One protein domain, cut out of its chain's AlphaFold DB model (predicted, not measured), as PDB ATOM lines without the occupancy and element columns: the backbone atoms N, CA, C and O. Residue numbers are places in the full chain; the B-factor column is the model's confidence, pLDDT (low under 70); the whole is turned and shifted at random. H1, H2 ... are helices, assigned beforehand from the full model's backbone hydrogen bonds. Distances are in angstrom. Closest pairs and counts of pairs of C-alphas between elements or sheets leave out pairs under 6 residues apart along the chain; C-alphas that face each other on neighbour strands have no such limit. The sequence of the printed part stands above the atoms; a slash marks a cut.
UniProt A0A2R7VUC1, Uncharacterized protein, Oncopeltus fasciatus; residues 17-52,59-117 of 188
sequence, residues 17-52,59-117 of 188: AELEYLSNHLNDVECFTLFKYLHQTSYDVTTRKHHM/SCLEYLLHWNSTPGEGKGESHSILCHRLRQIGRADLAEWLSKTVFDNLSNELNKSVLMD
ATOM      1  N   ALA A  17     -35.604 -25.745  36.815       92.81
ATOM      2  CA  ALA A  17     -35.982 -26.507  35.627       92.81
ATOM      3  C   ALA A  17     -34.768 -27.209  34.996       92.81
ATOM      4  O   ALA A  17     -34.874 -28.340  34.524       92.81
ATOM      5  N   GLU A  18     -33.597 -26.575  35.039       94.25
ATOM      6  CA  GLU A  18     -32.344 -27.173  34.584       94.25
ATOM      7  C   GLU A  18     -31.911 -28.339  35.476       94.25
ATOM      8  O   GLU A  18     -31.549 -29.400  34.967       94.25
ATOM      9  N   LEU A  19     -32.013 -28.196  36.801       94.75
ATOM     10  CA  LEU A  19     -31.722 -29.292  37.734       94.75
ATOM     11  C   LEU A  19     -32.712 -30.454  37.591       94.75
ATOM     12  O   LEU A  19     -32.304 -31.615  37.641       94.75
ATOM     13  N   GLU A  20     -33.995 -30.165  37.373       94.50
ATOM     14  CA  GLU A  20     -35.014 -31.173  37.071       94.50
ATOM     15  C   GLU A  20     -34.689 -31.912  35.772       94.50
ATOM     16  O   GLU A  20     -34.703 -33.147  35.749       94.50
ATOM     17  N   TYR A  21     -34.322 -31.187  34.714       96.38
ATOM     18  CA  TYR A  21     -33.919 -31.790  33.449       96.38
ATOM     19  C   TYR A  21     -32.723 -32.726  33.635       96.38
ATOM     20  O   TYR A  21     -32.788 -33.880  33.212       96.38
ATOM     21  N   LEU A  22     -31.667 -32.279  34.319       96.12
ATOM     22  CA  LEU A  22     -30.510 -33.125  34.619       96.12
ATOM     23  C   LEU A  22     -30.915 -34.367  35.416       96.12
ATOM     24  O   LEU A  22     -30.505 -35.474  35.073       96.12
ATOM     25  N   SER A  23     -31.763 -34.202  36.436       94.56
ATOM     26  CA  SER A  23     -32.212 -35.311  37.281       94.56
ATOM     27  C   SER A  23     -32.989 -36.382  36.515       94.56
ATOM     28  O   SER A  23     -32.872 -37.561  36.834       94.56
ATOM     29  N   ASN A  24     -33.725 -35.987  35.473       95.19
ATOM     30  CA  ASN A  24     -34.497 -36.897  34.627       95.19
ATOM     31  C   ASN A  24     -33.646 -37.596  33.556       95.19
ATOM     32  O   ASN A  24     -34.074 -38.607  33.005       95.19
ATOM     33  N   HIS A  25     -32.462 -37.063  33.246       95.94
ATOM     34  CA  HIS A  25     -31.571 -37.605  32.216       95.94
ATOM     35  C   HIS A  25     -30.359 -38.350  32.782       95.94
ATOM     36  O   HIS A  25     -29.561 -38.872  32.003       95.94
ATOM     37  N   LEU A  26     -30.210 -38.403  34.107       93.62
ATOM     38  CA  LEU A  26     -29.186 -39.174  34.804       93.62
ATOM     39  C   LEU A  26     -29.801 -40.445  35.385       93.62
ATOM     40  O   LEU A  26     -30.823 -40.401  36.065       93.62
ATOM     41  N   ASN A  27     -29.136 -41.578  35.184       89.75
ATOM     42  CA  ASN A  27     -29.501 -42.806  35.888       89.75
ATOM     43  C   ASN A  27     -29.076 -42.724  37.364       89.75
ATOM     44  O   ASN A  27     -28.126 -42.015  37.697       89.75
ATOM     45  N   ASP A  28     -29.689 -43.517  38.249       87.31
ATOM     46  CA  ASP A  28     -29.395 -43.510  39.697       87.31
ATOM     47  C   ASP A  28     -27.887 -43.585  40.015       87.31
ATOM     48  O   ASP A  28     -27.359 -42.826  40.830       87.31
ATOM     49  N   VAL A  29     -27.170 -44.472  39.315       86.88
ATOM     50  CA  VAL A  29     -25.720 -44.669  39.480       86.88
ATOM     51  C   VAL A  29     -24.930 -43.439  39.033       86.88
ATOM     52  O   VAL A  29     -23.966 -43.048  39.694       86.88
ATOM     53  N   GLU A  30     -25.325 -42.825  37.919       91.19
ATOM     54  CA  GLU A  30     -24.676 -41.627  37.383       91.19
ATOM     55  C   GLU A  30     -24.911 -40.439  38.308       91.19
ATOM     56  O   GLU A  30     -23.966 -39.726  38.633       91.19
ATOM     57  N   CYS A  31     -26.142 -40.271  38.795       91.25
ATOM     58  CA  CYS A  31     -26.493 -39.184  39.693       91.25
ATOM     59  C   CYS A  31     -25.772 -39.288  41.037       91.25
ATOM     60  O   CYS A  31     -25.206 -38.307  41.515       91.25
ATOM     61  N   PHE A  32     -25.716 -40.483  41.628       87.62
ATOM     62  CA  PHE A  32     -24.961 -40.692  42.862       87.62
ATOM     63  C   PHE A  32     -23.465 -40.410  42.665       87.62
ATOM     64  O   PHE A  32     -22.811 -39.783  43.503       87.62
ATOM     65  N   THR A  33     -22.920 -40.841  41.528       88.25
ATOM     66  CA  THR A  33     -21.525 -40.588  41.164       88.25
ATOM     67  C   THR A  33     -21.265 -39.091  40.973       88.25
ATOM     68  O   THR A  33     -20.288 -38.570  41.512       88.25
ATOM     69  N   LEU A  34     -22.157 -38.387  40.273       91.88
ATOM     70  CA  LEU A  34     -22.114 -36.940  40.091       91.88
ATOM     71  C   LEU A  34     -22.144 -36.218  41.437       91.88
ATOM     72  O   LEU A  34     -21.263 -35.414  41.715       91.88
ATOM     73  N   PHE A  35     -23.111 -36.549  42.292       89.19
ATOM     74  CA  PHE A  35     -23.265 -35.961  43.619       89.19
ATOM     75  C   PHE A  35     -21.988 -36.095  44.453       89.19
ATOM     76  O   PHE A  35     -21.528 -35.127  45.058       89.19
ATOM     77  N   LYS A  36     -21.351 -37.270  44.415       87.19
ATOM     78  CA  LYS A  36     -20.070 -37.492  45.085       87.19
ATOM     79  C   LYS A  36     -18.964 -36.584  44.536       87.19
ATOM     80  O   LYS A  36     -18.211 -36.023  45.327       87.19
ATOM     81  N   TYR A  37     -18.848 -36.437  43.216       88.88
ATOM     82  CA  TYR A  37     -17.851 -35.543  42.618       88.88
ATOM     83  C   TYR A  37     -18.123 -34.068  42.908       88.88
ATOM     84  O   TYR A  37     -17.185 -33.294  43.082       88.88
ATOM     85  N   LEU A  38     -19.392 -33.683  43.008       89.06
ATOM     86  CA  LEU A  38     -19.802 -32.329  43.370       89.06
ATOM     87  C   LEU A  38     -19.423 -31.952  44.813       89.06
ATOM     88  O   LEU A  38     -19.216 -30.776  45.085       89.06
ATOM     89  N   HIS A  39     -19.267 -32.933  45.708       85.94
ATOM     90  CA  HIS A  39     -18.782 -32.725  47.084       85.94
ATOM     91  C   HIS A  39     -17.250 -32.720  47.200       85.94
ATOM     92  O   HIS A  39     -16.702 -32.451  48.268       85.94
ATOM     93  N   GLN A  40     -16.531 -33.074  46.134       80.94
ATOM     94  CA  GLN A  40     -15.074 -33.083  46.143       80.94
ATOM     95  C   GLN A  40     -14.546 -31.720  45.702       80.94
ATOM     96  O   GLN A  40     -14.845 -31.248  44.608       80.94
ATOM     97  N   THR A  41     -13.701 -31.115  46.532       68.12
ATOM     98  CA  THR A  41     -13.001 -29.863  46.209       68.12
ATOM     99  C   THR A  41     -11.776 -30.087  45.319       68.12
ATOM    100  O   THR A  41     -11.300 -29.156  44.678       68.12
ATOM    101  N   SER A  42     -11.261 -31.321  45.238       67.56
ATOM    102  CA  SER A  42     -10.130 -31.668  44.375       67.56
ATOM    103  C   SER A  42     -10.567 -31.919  42.933       67.56
ATOM    104  O   SER A  42     -11.589 -32.559  42.675       67.56
ATOM    105  N   TYR A  43      -9.750 -31.483  41.973       60.69
ATOM    106  CA  TYR A  43      -9.941 -31.815  40.558       60.69
ATOM    107  C   TYR A  43      -9.717 -33.308  40.266       60.69
ATOM    108  O   TYR A  43     -10.341 -33.841  39.348       60.69
ATOM    109  N   ASP A  44      -8.907 -33.990  41.084       59.16
ATOM    110  CA  ASP A  44      -8.597 -35.406  40.913       59.16
ATOM    111  C   ASP A  44      -9.765 -36.328  41.260       59.16
ATOM    112  O   ASP A  44     -10.276 -36.378  42.384       59.16
ATOM    113  N   VAL A  45     -10.135 -37.127  40.265       59.31
ATOM    114  CA  VAL A  45     -11.158 -38.160  40.340       59.31
ATOM    115  C   VAL A  45     -10.501 -39.463  40.786       59.31
ATOM    116  O   VAL A  45      -9.925 -40.200  39.989       59.31
ATOM    117  N   THR A  46     -10.601 -39.795  42.076       57.59
ATOM    118  CA  THR A  46     -10.223 -41.144  42.526       57.59
ATOM    119  C   THR A  46     -11.324 -42.131  42.140       57.59
ATOM    120  O   THR A  46     -12.349 -42.273  42.812       57.59
ATOM    121  N   THR A  47     -11.115 -42.822  41.018       49.75
ATOM    122  CA  THR A  47     -12.003 -43.863  40.496       49.75
ATOM    123  C   THR A  47     -12.085 -45.036  41.472       49.75
ATOM    124  O   THR A  47     -11.275 -45.962  41.437       49.75
ATOM    125  N   ARG A  48     -13.087 -45.036  42.348       47.12
ATOM    126  CA  ARG A  48     -13.547 -46.259  43.010       47.12
ATOM    127  C   ARG A  48     -14.980 -46.520  42.585       47.12
ATOM    128  O   ARG A  48     -15.851 -45.679  42.776       47.12
ATOM    129  N   LYS A  49     -15.204 -47.690  41.981       44.50
ATOM    130  CA  LYS A  49     -16.543 -48.221  41.713       44.50
ATOM    131  C   LYS A  49     -17.276 -48.308  43.050       44.50
ATOM    132  O   LYS A  49     -16.799 -48.986  43.958       44.50
ATOM    133  N   HIS A  50     -18.395 -47.606  43.179       48.19
ATOM    134  CA  HIS A  50     -19.208 -47.636  44.388       48.19
ATOM    135  C   HIS A  50     -20.474 -48.448  44.138       48.19
ATOM    136  O   HIS A  50     -21.238 -48.163  43.223       48.19
ATOM    137  N   HIS A  51     -20.665 -49.483  44.955       46.00
ATOM    138  CA  HIS A  51     -21.925 -50.204  45.046       46.00
ATOM    139  C   HIS A  51     -22.921 -49.375  45.865       46.00
ATOM    140  O   HIS A  51     -22.606 -48.914  46.961       46.00
ATOM    141  N   MET A  52     -24.109 -49.192  45.297       50.97
ATOM    142  CA  MET A  52     -25.238 -48.457  45.860       50.97
ATOM    143  C   MET A  52     -25.909 -49.301  46.957       50.97
ATOM    144  O   MET A  52     -26.246 -50.464  46.724       50.97
ATOM    145  N   SER A  59     -34.022 -38.692  46.092       88.00
ATOM    146  CA  SER A  59     -34.081 -38.596  44.634       88.00
ATOM    147  C   SER A  59     -32.865 -37.848  44.080       88.00
ATOM    148  O   SER A  59     -32.245 -37.032  44.764       88.00
ATOM    149  N   CYS A  60     -32.544 -38.090  42.807       89.94
ATOM    150  CA  CYS A  60     -31.474 -37.361  42.130       89.94
ATOM    151  C   CYS A  60     -31.666 -35.839  42.219       89.94
ATOM    152  O   CYS A  60     -30.729 -35.096  42.513       89.94
ATOM    153  N   LEU A  61     -32.909 -35.381  42.053       92.00
ATOM    154  CA  LEU A  61     -33.258 -33.974  42.194       92.00
ATOM    155  C   LEU A  61     -32.964 -33.448  43.604       92.00
ATOM    156  O   LEU A  61     -32.380 -32.382  43.746       92.00
ATOM    157  N   GLU A  62     -33.307 -34.195  44.654       90.62
ATOM    158  CA  GLU A  62     -32.998 -33.799  46.033       90.62
ATOM    159  C   GLU A  62     -31.489 -33.713  46.299       90.62
ATOM    160  O   GLU A  62     -31.053 -32.836  47.047       90.62
ATOM    161  N   TYR A  63     -30.682 -34.584  45.686       90.06
ATOM    162  CA  TYR A  63     -29.222 -34.492  45.749       90.06
ATOM    163  C   TYR A  63     -28.698 -33.216  45.083       90.06
ATOM    164  O   TYR A  63     -27.889 -32.500  45.675       90.06
ATOM    165  N   LEU A  64     -29.189 -32.904  43.883       92.06
ATOM    166  CA  LEU A  64     -28.797 -31.705  43.145       92.06
ATOM    167  C   LEU A  64     -29.257 -30.421  43.844       92.06
ATOM    168  O   LEU A  64     -28.486 -29.472  43.950       92.06
ATOM    169  N   LEU A  65     -30.479 -30.400  44.381       91.75
ATOM    170  CA  LEU A  65     -31.003 -29.271  45.150       91.75
ATOM    171  C   LEU A  65     -30.231 -29.052  46.446       91.75
ATOM    172  O   LEU A  65     -29.966 -27.907  46.814       91.75
ATOM    173  N   HIS A  66     -29.849 -30.137  47.123       90.19
ATOM    174  CA  HIS A  66     -29.004 -30.043  48.301       90.19
ATOM    175  C   HIS A  66     -27.687 -29.351  47.954       90.19
ATOM    176  O   HIS A  66     -27.429 -28.279  48.497       90.19
ATOM    177  N   TRP A  67     -26.942 -29.891  46.987       90.56
ATOM    178  CA  TRP A  67     -25.680 -29.312  46.522       90.56
ATOM    179  C   TRP A  67     -25.825 -27.839  46.113       90.56
ATOM    180  O   TRP A  67     -25.052 -26.984  46.546       90.56
ATOM    181  N   ASN A  68     -26.872 -27.524  45.346       91.06
ATOM    182  CA  ASN A  68     -27.153 -26.176  44.856       91.06
ATOM    183  C   ASN A  68     -27.298 -25.144  45.992       91.06
ATOM    184  O   ASN A  68     -26.921 -23.987  45.842       91.06
ATOM    185  N   SER A  69     -27.846 -25.558  47.135       87.75
ATOM    186  CA  SER A  69     -28.132 -24.678  48.279       87.75
ATOM    187  C   SER A  69     -27.039 -24.654  49.358       87.75
ATOM    188  O   SER A  69     -27.092 -23.821  50.272       87.75
ATOM    189  N   THR A  70     -26.046 -25.544  49.278       85.81
ATOM    190  CA  THR A  70     -25.028 -25.721  50.323       85.81
ATOM    191  C   THR A  70     -23.851 -24.744  50.138       85.81
ATOM    192  O   THR A  70     -23.234 -24.725  49.072       85.81
ATOM    193  N   PRO A  71     -23.496 -23.925  51.157       84.62
ATOM    194  CA  PRO A  71     -22.306 -23.067  51.123       84.62
ATOM    195  C   PRO A  71     -21.011 -23.873  50.984       84.62
ATOM    196  O   PRO A  71     -20.828 -24.850  51.705       84.62
ATOM    197  N   GLY A  72     -20.096 -23.426  50.120       81.00
ATOM    198  CA  GLY A  72     -18.847 -24.149  49.835       81.00
ATOM    199  C   GLY A  72     -19.019 -25.342  48.887       81.00
ATOM    200  O   GLY A  72     -18.061 -26.077  48.666       81.00
ATOM    201  N   GLU A  73     -20.226 -25.523  48.345       85.75
ATOM    202  CA  GLU A  73     -20.550 -26.496  47.304       85.75
ATOM    203  C   GLU A  73     -21.080 -25.779  46.054       85.75
ATOM    204  O   GLU A  73     -20.281 -25.237  45.308       85.75
ATOM    205  N   GLY A  74     -22.394 -25.762  45.798       82.25
ATOM    206  CA  GLY A  74     -22.972 -25.072  44.637       82.25
ATOM    207  C   GLY A  74     -23.352 -23.617  44.909       82.25
ATOM    208  O   GLY A  74     -23.438 -22.799  43.998       82.25
ATOM    209  N   LYS A  75     -23.574 -23.249  46.168       86.50
ATOM    210  CA  LYS A  75     -24.016 -21.899  46.517       86.50
ATOM    211  C   LYS A  75     -22.955 -20.847  46.191       86.50
ATOM    212  O   LYS A  75     -21.871 -20.867  46.768       86.50
ATOM    213  N   GLY A  76     -23.334 -19.858  45.379       83.81
ATOM    214  CA  GLY A  76     -22.442 -18.781  44.942       83.81
ATOM    215  C   GLY A  76     -21.446 -19.203  43.864       83.81
ATOM    216  O   GLY A  76     -20.660 -18.374  43.422       83.81
ATOM    217  N   GLU A  77     -21.500 -20.460  43.426       88.94
ATOM    218  CA  GLU A  77     -20.707 -20.968  42.315       88.94
ATOM    219  C   GLU A  77     -21.479 -20.857  40.992       88.94
ATOM    220  O   GLU A  77     -22.676 -20.549  40.957       88.94
ATOM    221  N   SER A  78     -20.776 -21.109  39.889       90.50
ATOM    222  CA  SER A  78     -21.332 -21.136  38.532       90.50
ATOM    223  C   SER A  78     -21.615 -22.568  38.057       90.50
ATOM    224  O   SER A  78     -20.976 -23.532  38.496       90.50
ATOM    225  N   HIS A  79     -22.511 -22.702  37.076       92.81
ATOM    226  CA  HIS A  79     -22.829 -23.926  36.339       92.81
ATOM    227  C   HIS A  79     -21.586 -24.649  35.797       92.81
ATOM    228  O   HIS A  79     -21.627 -25.856  35.557       92.81
ATOM    229  N   SER A  80     -20.462 -23.942  35.632       93.12
ATOM    230  CA  SER A  80     -19.188 -24.497  35.171       93.12
ATOM    231  C   SER A  80     -18.699 -25.689  36.008       93.12
ATOM    232  O   SER A  80     -18.210 -26.662  35.426       93.12
ATOM    233  N   ILE A  81     -18.896 -25.680  37.334       92.19
ATOM    234  CA  ILE A  81     -18.548 -26.812  38.213       92.19
ATOM    235  C   ILE A  81     -19.401 -28.031  37.864       92.19
ATOM    236  O   ILE A  81     -18.877 -29.136  37.690       92.19
ATOM    237  N   LEU A  82     -20.709 -27.828  37.704       93.31
ATOM    238  CA  LEU A  82     -21.649 -28.888  37.357       93.31
ATOM    239  C   LEU A  82     -21.328 -29.470  35.975       93.31
ATOM    240  O   LEU A  82     -21.205 -30.686  35.834       93.31
ATOM    241  N   CYS A  83     -21.063 -28.616  34.983       95.00
ATOM    242  CA  CYS A  83     -20.592 -29.016  33.654       95.00
ATOM    243  C   CYS A  83     -19.284 -29.812  33.713       95.00
ATOM    244  O   CYS A  83     -19.132 -30.818  33.018       95.00
ATOM    245  N   HIS A  84     -18.325 -29.379  34.531       93.56
ATOM    246  CA  HIS A  84     -17.055 -30.077  34.680       93.56
ATOM    247  C   HIS A  84     -17.259 -31.487  35.248       93.56
ATOM    248  O   HIS A  84     -16.767 -32.458  34.668       93.56
ATOM    249  N   ARG A  85     -18.040 -31.632  36.326       93.12
ATOM    250  CA  ARG A  85     -18.314 -32.946  36.931       93.12
ATOM    251  C   ARG A  85     -19.159 -33.848  36.027       93.12
ATOM    252  O   ARG A  85     -18.893 -35.046  35.964       93.12
ATOM    253  N   LEU A  86     -20.097 -33.290  35.261       95.50
ATOM    254  CA  LEU A  86     -20.846 -34.022  34.232       95.50
ATOM    255  C   LEU A  86     -19.910 -34.624  33.171       95.50
ATOM    256  O   LEU A  86     -20.027 -35.802  32.837       95.50
ATOM    257  N   ARG A  87     -18.909 -33.868  32.702       94.75
ATOM    258  CA  ARG A  87     -17.889 -34.398  31.776       94.75
ATOM    259  C   ARG A  87     -17.066 -35.519  32.406       94.75
ATOM    260  O   ARG A  87     -16.804 -36.519  31.745       94.75
ATOM    261  N   GLN A  88     -16.704 -35.394  33.682       91.94
ATOM    262  CA  GLN A  88     -15.934 -36.422  34.393       91.94
ATOM    263  C   GLN A  88     -16.686 -37.749  34.554       91.94
ATOM    264  O   GLN A  88     -16.051 -38.802  34.574       91.94
ATOM    265  N   ILE A  89     -18.021 -37.727  34.623       92.38
ATOM    266  CA  ILE A  89     -18.839 -38.952  34.631       92.38
ATOM    267  C   ILE A  89     -19.175 -39.474  33.226       92.38
ATOM    268  O   ILE A  89     -19.949 -40.418  33.100       92.38
ATOM    269  N   GLY A  90     -18.612 -38.878  32.171       93.19
ATOM    270  CA  GLY A  90     -18.869 -39.269  30.783       93.19
ATOM    271  C   GLY A  90     -20.157 -38.693  30.187       93.19
ATOM    272  O   GLY A  90     -20.535 -39.081  29.087       93.19
ATOM    273  N   ARG A  91     -20.813 -37.746  30.868       96.06
ATOM    274  CA  ARG A  91     -22.033 -37.062  30.406       96.06
ATOM    275  C   ARG A  91     -21.720 -35.698  29.803       96.06
ATOM    276  O   ARG A  91     -22.197 -34.655  30.251       96.06
ATOM    277  N   ALA A  92     -20.854 -35.709  28.788       96.81
ATOM    278  CA  ALA A  92     -20.496 -34.507  28.038       96.81
ATOM    279  C   ALA A  92     -21.705 -33.897  27.306       96.81
ATOM    280  O   ALA A  92     -21.783 -32.677  27.195       96.81
ATOM    281  N   ASP A  93     -22.663 -34.736  26.904       97.44
ATOM    282  CA  ASP A  93     -23.956 -34.354  26.327       97.44
ATOM    283  C   ASP A  93     -24.740 -33.409  27.251       97.44
ATOM    284  O   ASP A  93     -25.156 -32.327  26.839       97.44
ATOM    285  N   LEU A  94     -24.886 -33.783  28.526       97.81
ATOM    286  CA  LEU A  94     -25.599 -32.971  29.513       97.81
ATOM    287  C   LEU A  94     -24.829 -31.708  29.883       97.81
ATOM    288  O   LEU A  94     -25.440 -30.669  30.119       97.81
ATOM    289  N   ALA A  95     -23.497 -31.780  29.923       97.12
ATOM    290  CA  ALA A  95     -22.661 -30.614  30.186       97.12
ATOM    291  C   ALA A  95     -22.777 -29.562  29.071       97.12
ATOM    292  O   ALA A  95     -22.855 -28.367  29.351       97.12
ATOM    293  N   GLU A  96     -22.784 -29.995  27.810       97.31
ATOM    294  CA  GLU A  96     -22.956 -29.107  26.659       97.31
ATOM    295  C   GLU A  96     -24.367 -28.518  26.616       97.31
ATOM    296  O   GLU A  96     -24.521 -27.304  26.474       97.31
ATOM    297  N   TRP A  97     -25.387 -29.352  26.836       97.75
ATOM    298  CA  TRP A  97     -26.771 -28.900  26.941       97.75
ATOM    299  C   TRP A  97     -26.952 -27.845  28.042       97.75
ATOM    300  O   TRP A  97     -27.547 -26.798  27.785       97.75
ATOM    301  N   LEU A  98     -26.410 -28.085  29.243       96.50
ATOM    302  CA  LEU A  98     -26.534 -27.161  30.371       96.50
ATOM    303  C   LEU A  98     -25.836 -25.834  30.068       96.50
ATOM    304  O   LEU A  98     -26.436 -24.777  30.228       96.50
ATOM    305  N   SER A  99     -24.590 -25.887  29.589       95.12
ATOM    306  CA  SER A  99     -23.812 -24.683  29.285       95.12
ATOM    307  C   SER A  99     -24.495 -23.812  28.232       95.12
ATOM    308  O   SER A  99     -24.586 -22.598  28.401       95.12
ATOM    309  N   LYS A 100     -25.041 -24.434  27.181       96.00
ATOM    310  CA  LYS A 100     -25.808 -23.725  26.158       96.00
ATOM    311  C   LYS A 100     -27.097 -23.126  26.721       96.00
ATOM    312  O   LYS A 100     -27.375 -21.961  26.476       96.00
ATOM    313  N   THR A 101     -27.855 -23.899  27.496       94.81
ATOM    314  CA  THR A 101     -29.148 -23.464  28.050       94.81
ATOM    315  C   THR A 101     -28.984 -22.278  29.000       94.81
ATOM    316  O   THR A 101     -29.715 -21.298  28.886       94.81
ATOM    317  N   VAL A 102     -27.989 -22.332  29.889       91.94
ATOM    318  CA  VAL A 102     -27.672 -21.232  30.810       91.94
ATOM    319  C   VAL A 102     -27.278 -19.972  30.035       91.94
ATOM    320  O   VAL A 102     -27.755 -18.879  30.339       91.94
ATOM    321  N   PHE A 103     -26.455 -20.114  28.990       91.50
ATOM    322  CA  PHE A 103     -26.063 -18.985  28.149       91.50
ATOM    323  C   PHE A 103     -27.244 -18.395  27.364       91.50
ATOM    324  O   PHE A 103     -27.401 -17.176  27.313       91.50
ATOM    325  N   ASP A 104     -28.104 -19.242  26.797       91.88
ATOM    326  CA  ASP A 104     -29.309 -18.816  26.083       91.88
ATOM    327  C   ASP A 104     -30.271 -18.076  27.028       91.88
ATOM    328  O   ASP A 104     -30.843 -17.049  26.657       91.88
ATOM    329  N   ASN A 105     -30.422 -18.546  28.270       88.44
ATOM    330  CA  ASN A 105     -31.226 -17.879  29.293       88.44
ATOM    331  C   ASN A 105     -30.667 -16.493  29.630       88.44
ATOM    332  O   ASN A 105     -31.409 -15.512  29.565       88.44
ATOM    333  N   LEU A 106     -29.358 -16.392  29.870       85.94
ATOM    334  CA  LEU A 106     -28.695 -15.111  30.105       85.94
ATOM    335  C   LEU A 106     -28.851 -14.158  28.908       85.94
ATOM    336  O   LEU A 106     -29.185 -12.987  29.078       85.94
ATOM    337  N   SER A 107     -28.660 -14.653  27.683       86.06
ATOM    338  CA  SER A 107     -28.815 -13.861  26.459       86.06
ATOM    339  C   SER A 107     -30.247 -13.343  26.288       86.06
ATOM    340  O   SER A 107     -30.460 -12.172  25.967       86.06
ATOM    341  N   ASN A 108     -31.243 -14.183  26.570       85.81
ATOM    342  CA  ASN A 108     -32.650 -13.800  26.522       85.81
ATOM    343  C   ASN A 108     -33.011 -12.763  27.594       85.81
ATOM    344  O   ASN A 108     -33.804 -11.858  27.324       85.81
ATOM    345  N   GLU A 109     -32.451 -12.871  28.797       82.06
ATOM    346  CA  GLU A 109     -32.629 -11.881  29.863       82.06
ATOM    347  C   GLU A 109     -31.976 -10.537  29.520       82.06
ATOM    348  O   GLU A 109     -32.582  -9.481  29.730       82.06
ATOM    349  N   LEU A 110     -30.788 -10.556  28.913       82.00
ATOM    350  CA  LEU A 110     -30.123  -9.355  28.407       82.00
ATOM    351  C   LEU A 110     -30.912  -8.704  27.269       82.00
ATOM    352  O   LEU A 110     -31.121  -7.498  27.281       82.00
ATOM    353  N   ASN A 111     -31.417  -9.488  26.315       79.88
ATOM    354  CA  ASN A 111     -32.250  -8.973  25.229       79.88
ATOM    355  C   ASN A 111     -33.518  -8.295  25.779       79.88
ATOM    356  O   ASN A 111     -33.835  -7.164  25.423       79.88
ATOM    357  N   LYS A 112     -34.202  -8.937  26.732       77.19
ATOM    358  CA  LYS A 112     -35.387  -8.351  27.373       77.19
ATOM    359  C   LYS A 112     -35.076  -7.070  28.144       77.19
ATOM    360  O   LYS A 112     -35.883  -6.150  28.101       77.19
ATOM    361  N   SER A 113     -33.951  -7.012  28.851       74.94
ATOM    362  CA  SER A 113     -33.608  -5.855  29.688       74.94
ATOM    363  C   SER A 113     -33.017  -4.687  28.893       74.94
ATOM    364  O   SER A 113     -33.368  -3.544  29.161       74.94
ATOM    365  N   VAL A 114     -32.173  -4.953  27.893       67.50
ATOM    366  CA  VAL A 114     -31.443  -3.921  27.137       67.50
ATOM    367  C   VAL A 114     -32.188  -3.474  25.880       67.50
ATOM    368  O   VAL A 114     -32.146  -2.296  25.545       67.50
ATOM    369  N   LEU A 115     -32.869  -4.377  25.162       63.69
ATOM    370  CA  LEU A 115     -33.481  -4.040  23.867       63.69
ATOM    371  C   LEU A 115     -34.944  -3.613  23.973       63.69
ATOM    372  O   LEU A 115     -35.423  -2.916  23.080       63.69
ATOM    373  N   MET A 116     -35.657  -3.987  25.041       60.19
ATOM    374  CA  MET A 116     -37.036  -3.520  25.221       60.19
ATOM    375  C   MET A 116     -37.125  -2.140  25.867       60.19
ATOM    376  O   MET A 116     -38.151  -1.490  25.675       60.19
ATOM    377  N   ASP A 117     -36.081  -1.664  26.561       62.28
ATOM    378  CA  ASP A 117     -36.066  -0.282  27.045       62.28
ATOM    379  C   ASP A 117     -34.686   0.292  27.424       62.28
ATOM    380  O   ASP A 117     -34.404   0.553  28.593       62.28
TER     381      ASP A 117
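This is residues 17 to 52 and 59 to 117 of the 188 residues of an uncharacterized protein of Oncopeltus fasciatus (UniProt A0A2R7VUC1). A long helix, H5, folds back along H4 as a hairpin, and residues 103 to 117, of which 103 to 115 belong to H5, stick out from a body that holds the shorter helices H1 to H4. There H3 packs on H1 and H2, and H2 crosses H4. The printed part has 95 residues, 64 of them in five named helices in chain order H1 to H5, with no named strand; its class is all helix, and it is only just compact, close to loose, with a radius of gyration of the C-alphas of 14.8 A and spans of 54 by 26 by 23 A.

H5, residues 92 to 115, touches H4, residues 79 to 88, with residues 92 to 102 alone; in this hairpin the closest C-alphas, of Cys 83 and Ala 95, are 4.3 A apart, at a shallow tilt of 16 degrees, opposite ways. H4 touches H2, residues 28 to 38, at a steep 58 degrees, closest C-alphas Arg 85 and Tyr 37, 6.3 A. H3, residues 60 to 69, touches H2, closest C-alphas Cys 60 and Cys 31, 5.8 A. H3 touches H1, residues 17 to 25, closest C-alphas Leu 61 and Ser 23, 5.2 A. In the five helices every O i to N i+4 pair is within hydrogen-bond range.

H1 begins at C-alpha 17, (-35.982, -26.507, 35.627); H5, 33.4 A long, ends at C-alpha 115, (-33.481, -4.040, 23.867).

Residues 53 to 58 are not printed, C-alphas 52 and 59 being 13.3 A apart; pLDDT is under 70 at residues 41 to 52 and 114 to 117.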